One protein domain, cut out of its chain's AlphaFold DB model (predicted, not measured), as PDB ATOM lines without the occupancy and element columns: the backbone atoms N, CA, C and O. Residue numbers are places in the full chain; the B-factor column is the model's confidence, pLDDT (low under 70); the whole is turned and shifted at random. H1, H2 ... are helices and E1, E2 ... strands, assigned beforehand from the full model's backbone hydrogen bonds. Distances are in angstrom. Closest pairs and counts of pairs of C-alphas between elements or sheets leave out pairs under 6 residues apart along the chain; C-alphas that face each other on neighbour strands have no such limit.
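Overview. This is residues 2 to 45 of the 275 residues of an uncharacterized protein of Chloroflexi bacterium (UniProt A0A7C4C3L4). This model has little regular structure: it is mostly loops, with two short strands, E1 and E2, side by side and a short helix directly after each. A wide loop, residues 19 to 34, leads from H1 to E2, and its residues 20 to 25 stick out. The 44 printed residues run E1, H1, E2, H2; the strands are antiparallel, and the class is mixed, with only 17 residues in named elements. The whole is compact, with a radius of gyration of the C-alphas of 9.3 A and spans of 25 by 21 by 16 A.

Along the chain. E1, residues 12 to 14, begins at C-alpha 12 (322.037, 283.273, 373.253). H1 is residues 15 to 18 and E2 residues 35 to 37. H2, residues 38 to 44, is 10.0 A long and ends at C-alpha 44 (335.291, 285.643, 372.708).

Arrangement. E1 and E2 are antiparallel at 157 degrees, with N 36 and O 13 2.9 A apart, within hydrogen-bond range. The closest C-alphas of H1 and E2, Phe 15 and Val 35, are 4.4 A apart. H1 and H2 are apart. In H2, 1 of 3 O i to N i+4 pairs and 3 of 4 O i to N i+3 pairs are within range; H1 is too short for an i+4 pair.

Size, cuts and confidence. The farthest C-alphas, Asn 9 and Thr 22, are 25.8 A apart. The printed part has no cut, the link H1 to E2 is long, and no printed residue is under 70 in pLDDT.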
ATOM      1  N   LYS A   2     317.949 289.760 377.179       94.12
ATOM      2  CA  LYS A   2     318.843 290.905 376.926       94.12
ATOM      3  C   LYS A   2     320.310 290.468 376.989       94.12
ATOM      4  O   LYS A   2     320.716 289.822 377.953       94.12
ATOM      5  N   CYS A   3     321.110 290.809 375.982       95.06
ATOM      6  CA  CYS A   3     322.529 290.468 375.951       95.06
ATOM      7  C   CYS A   3     323.365 291.386 376.860       95.06
ATOM      8  O   CYS A   3     323.283 292.607 376.742       95.06
ATOM      9  N   ARG A   4     324.241 290.815 377.697       93.88
ATOM     10  CA  ARG A   4     325.159 291.556 378.582       93.88
ATOM     11  C   ARG A   4     326.288 292.296 377.874       93.88
ATOM     12  O   ARG A   4     326.912 293.146 378.489       93.88
ATOM     13  N   VAL A   5     326.587 291.996 376.614       92.12
ATOM     14  CA  VAL A   5     327.651 292.698 375.875       92.12
ATOM     15  C   VAL A   5     327.054 293.825 375.043       92.12
ATOM     16  O   VAL A   5     327.449 294.975 375.188       92.12
ATOM     17  N   CYS A   6     326.071 293.513 374.193       90.69
ATOM     18  CA  CYS A   6     325.495 294.500 373.283       90.69
ATOM     19  C   CYS A   6     324.243 295.221 373.788       90.69
ATOM     20  O   CYS A   6     323.786 296.159 373.141       90.69
ATOM     21  N   GLY A   7     323.637 294.765 374.884       91.94
ATOM     22  CA  GLY A   7     322.389 295.322 375.411       91.94
ATOM     23  C   GLY A   7     321.140 295.022 374.575       91.94
ATOM     24  O   GLY A   7     320.050 295.441 374.959       91.94
ATOM     25  N   GLN A   8     321.263 294.303 373.455       92.44
ATOM     26  CA  GLN A   8     320.142 293.987 372.569       92.44
ATOM     27  C   GLN A   8     319.358 292.767 373.036       92.44
ATOM     28  O   GLN A   8     319.911 291.854 373.649       92.44
ATOM     29  N   ASN A   9     318.079 292.719 372.668       94.31
ATOM     30  CA  ASN A   9     317.240 291.548 372.880       94.31
ATOM     31  C   ASN A   9     317.492 290.513 371.780       94.31
ATOM     32  O   ASN A   9     317.046 290.698 370.650       94.31
ATOM     33  N   LYS A  10     318.214 289.445 372.120       92.81
ATOM     34  CA  LYS A  10     318.587 288.347 371.222       92.81
ATOM     35  C   LYS A  10     318.570 287.016 371.974       92.81
ATOM     36  O   LYS A  10     318.568 286.992 373.210       92.81
ATOM     37  N   ASP A  11     318.538 285.928 371.221       92.62
ATOM     38  CA  ASP A  11     318.802 284.599 371.764       92.62
ATOM     39  C   ASP A  11     320.307 284.407 371.967       92.62
ATOM     40  O   ASP A  11     321.133 285.137 371.405       92.62
ATOM     41  N   GLY A  12     320.659 283.481 372.852       93.62
ATOM     42  CA  GLY A  12     322.037 283.273 373.253       93.62
ATOM     43  C   GLY A  12     322.173 282.333 374.439       93.62
ATOM     44  O   GLY A  12     321.200 281.732 374.896       93.62
ATOM     45  N   ILE A  13     323.398 282.236 374.940       94.38
ATOM     46  CA  ILE A  13     323.757 281.389 376.076       94.38
ATOM     47  C   ILE A  13     323.492 282.168 377.364       94.38
ATOM     48  O   ILE A  13     323.789 283.363 377.433       94.38
ATOM     49  N   ASP A  14     322.960 281.496 378.387       95.50
ATOM     50  CA  ASP A  14     322.838 282.065 379.729       95.50
ATOM     51  C   ASP A  14     324.183 282.646 380.189       95.50
ATOM     52  O   ASP A  14     325.237 282.010 380.078       95.50
ATOM     53  N   PHE A  15     324.165 283.883 380.688       93.88
ATOM     54  CA  PHE A  15     325.398 284.584 381.014       93.88
ATOM     55  C   PHE A  15     326.190 283.874 382.116       93.88
ATOM     56  O   PHE A  15     327.416 283.848 382.041       93.88
ATOM     57  N   ASN A  16     325.521 283.274 383.104       92.44
ATOM     58  CA  ASN A  16     326.189 282.574 384.202       92.44
ATOM     59  C   ASN A  16     326.819 281.255 383.740       92.44
ATOM     60  O   ASN A  16     327.814 280.825 384.317       92.44
ATOM     61  N   GLN A  17     326.269 280.629 382.697       93.88
ATOM     62  CA  GLN A  17     326.873 279.455 382.058       93.88
ATOM     63  C   GLN A  17     328.080 279.828 381.191       93.88
ATOM     64  O   GLN A  17     329.052 279.078 381.124       93.88
ATOM     65  N   TRP A  18     328.027 280.980 380.521       93.12
ATOM     66  CA  TRP A  18     329.110 281.435 379.651       93.12
ATOM     67  C   TRP A  18     330.292 282.043 380.419       93.12
ATOM     68  O   TRP A  18     331.456 281.826 380.062       93.12
ATOM     69  N   VAL A  19     330.016 282.843 381.452       91.06
ATOM     70  CA  VAL A  19     331.042 283.620 382.148       91.06
ATOM     71  C   VAL A  19     331.942 282.719 382.991       91.06
ATOM     72  O   VAL A  19     331.501 281.928 383.820       91.06
ATOM     73  N   LYS A  20     333.254 282.857 382.799       88.88
ATOM     74  CA  LYS A  20     334.255 282.142 383.598       88.88
ATOM     75  C   LYS A  20     334.546 282.905 384.887       88.88
ATOM     76  O   LYS A  20     334.539 284.132 384.896       88.88
ATOM     77  N   GLN A  21     334.949 282.187 385.936       87.25
ATOM     78  CA  GLN A  21     335.390 282.796 387.202       87.25
ATOM     79  C   GLN A  21     336.551 283.792 387.027       87.25
ATOM     80  O   GLN A  21     336.700 284.715 387.818       87.25
ATOM     81  N   THR A  22     337.361 283.629 385.979       86.25
ATOM     82  CA  THR A  22     338.501 284.498 385.658       86.25
ATOM     83  C   THR A  22     338.123 285.753 384.867       86.25
ATOM     84  O   THR A  22     339.005 286.527 384.503       86.25
ATOM     85  N   PHE A  23     336.850 285.948 384.518       86.50
ATOM     86  CA  PHE A  23     336.413 287.151 383.819       86.50
ATOM     87  C   PHE A  23     336.439 288.337 384.787       86.50
ATOM     88  O   PHE A  23     335.836 288.271 385.849       86.50
ATOM     89  N   THR A  24     337.137 289.417 384.436       86.25
ATOM     90  CA  THR A  24     337.311 290.586 385.319       86.25
ATOM     91  C   THR A  24     336.618 291.850 384.814       86.25
ATOM     92  O   THR A  24     336.454 292.792 385.578       86.25
ATOM     93  N   ASN A  25     336.165 291.874 383.559       86.56
ATOM     94  CA  ASN A  25     335.675 293.085 382.891       86.56
ATOM     95  C   ASN A  25     334.156 293.266 383.020       86.56
ATOM     96  O   ASN A  25     333.475 293.561 382.036       86.56
ATOM     97  N   TYR A  26     333.604 293.000 384.205       87.94
ATOM     98  CA  TYR A  26     332.163 293.136 384.453       87.94
ATOM     99  C   TYR A  26     331.685 294.587 384.328       87.94
ATOM    100  O   TYR A  26     330.538 294.821 383.964       87.94
ATOM    101  N   ASP A  27     332.572 295.545 384.584       88.62
ATOM    102  CA  ASP A  27     332.361 296.986 384.433       88.62
ATOM    103  C   ASP A  27     332.094 297.416 382.983       88.62
ATOM    104  O   ASP A  27     331.472 298.450 382.748       88.62
ATOM    105  N   LEU A  28     332.531 296.611 382.010       86.44
ATOM    106  CA  LEU A  28     332.326 296.858 380.582       86.44
ATOM    107  C   LEU A  28     331.054 296.197 380.032       86.44
ATOM    108  O   LEU A  28     330.776 296.307 378.839       86.44
ATOM    109  N   LEU A  29     330.306 295.482 380.875       89.44
ATOM    110  CA  LEU A  29     329.080 294.796 380.489       89.44
ATOM    111  C   LEU A  29     327.836 295.619 380.836       89.44
ATOM    112  O   LEU A  29     327.790 296.396 381.787       89.44
ATOM    113  N   VAL A  30     326.776 295.375 380.078       86.12
ATOM    114  CA  VAL A  30     325.421 295.839 380.353       86.12
ATOM    115  C   VAL A  30     324.860 295.022 381.524       86.12
ATOM    116  O   VAL A  30     324.546 293.838 381.384       86.12
ATOM    117  N   GLY A  31     324.783 295.654 382.699       79.62
ATOM    118  CA  GLY A  31     324.540 294.985 383.984       79.62
ATOM    119  C   GLY A  31     323.165 294.329 384.171       79.62
ATOM    120  O   GLY A  31     323.020 293.502 385.065       79.62
ATOM    121  N   ASP A  32     322.176 294.654 383.339       87.88
ATOM    122  CA  ASP A  32     320.805 294.121 383.388       87.88
ATOM    123  C   ASP A  32     320.510 293.076 382.293       87.88
ATOM    124  O   ASP A  32     319.351 292.771 382.027       87.88
ATOM    125  N   GLY A  33     321.534 292.557 381.609       90.56
ATOM    126  CA  GLY A  33     321.362 291.438 380.679       90.56
ATOM    127  C   GLY A  33     321.374 290.073 381.373       90.56
ATOM    128  O   GLY A  33     321.925 289.925 382.461       90.56
ATOM    129  N   ASP A  34     320.856 289.051 380.700       93.75
ATOM    130  CA  ASP A  34     320.785 287.671 381.214       93.75
ATOM    131  C   ASP A  34     321.538 286.671 380.330       93.75
ATOM    132  O   ASP A  34     321.840 285.561 380.758       93.75
ATOM    133  N   VAL A  35     321.883 287.061 379.099       95.75
ATOM    134  CA  VAL A  35     322.539 286.181 378.121       95.75
ATOM    135  C   VAL A  35     323.761 286.831 377.482       95.75
ATOM    136  O   VAL A  35     323.940 288.049 377.532       95.75
ATOM    137  N   ILE A  36     324.583 286.037 376.807       95.00
ATOM    138  CA  ILE A  36     325.456 286.511 375.732       95.00
ATOM    139  C   ILE A  36     324.892 286.026 374.394       95.00
ATOM    140  O   ILE A  36     324.675 284.832 374.213       95.00
ATOM    141  N   CYS A  37     324.605 286.943 373.466       95.00
ATOM    142  CA  CYS A  37     324.127 286.550 372.141       95.00
ATOM    143  C   CYS A  37     325.267 285.978 371.294       95.00
ATOM    144  O   CYS A  37     326.432 286.321 371.519       95.00
ATOM    145  N   ASP A  38     324.925 285.169 370.291       93.06
ATOM    146  CA  ASP A  38     325.902 284.505 369.418       93.06
ATOM    147  C   ASP A  38     326.867 285.497 368.745       93.06
ATOM    148  O   ASP A  38     328.077 285.269 368.722       93.06
ATOM    149  N   ASP A  39     326.361 286.653 368.295       91.88
ATOM    150  CA  ASP A  39     327.175 287.711 367.676       91.88
ATOM    151  C   ASP A  39     328.266 288.246 368.613       91.88
ATOM    152  O   ASP A  39     329.365 288.598 368.182       91.88
ATOM    153  N   CYS A  40     327.954 288.364 369.905       93.06
ATOM    154  CA  CYS A  40     328.906 288.831 370.901       93.06
ATOM    155  C   CYS A  40     329.837 287.701 371.332       93.06
ATOM    156  O   CYS A  40     331.039 287.934 371.436       93.06
ATOM    157  N   ALA A  41     329.302 286.493 371.539       93.56
ATOM    158  CA  ALA A  41     330.065 285.309 371.924       93.56
ATOM    159  C   ALA A  41     331.158 284.971 370.900       93.56
ATOM    160  O   ALA A  41     332.266 284.604 371.292       93.56
ATOM    161  N   PHE A  42     330.888 285.200 369.612       93.88
ATOM    162  CA  PHE A  42     331.845 285.050 368.517       93.88
ATOM    163  C   PHE A  42     333.201 285.729 368.785       93.88
ATOM    164  O   PHE A  42     334.255 285.132 368.575       93.88
ATOM    165  N   TRP A  43     333.204 286.955 369.318       93.88
ATOM    166  CA  TRP A  43     334.438 287.710 369.582       93.88
ATOM    167  C   TRP A  43     335.242 287.199 370.786       93.88
ATOM    168  O   TRP A  43     336.392 287.605 370.996       93.88
ATOM    169  N   PHE A  44     334.650 286.302 371.576       93.19
ATOM    170  CA  PHE A  44     335.291 285.643 372.708       93.19
ATOM    171  C   PHE A  44     335.803 284.238 372.381       93.19
ATOM    172  O   PHE A  44     336.367 283.578 373.255       93.19
ATOM    173  N   ASP A  45     335.651 283.791 371.134       92.44
ATOM    174  CA  ASP A  45     336.016 282.440 370.740       92.44
ATOM    175  C   ASP A  45     337.530 282.182 370.877       92.44
ATOM    176  O   ASP A  45     338.393 282.956 370.441       92.44
TER     177      ASP A  45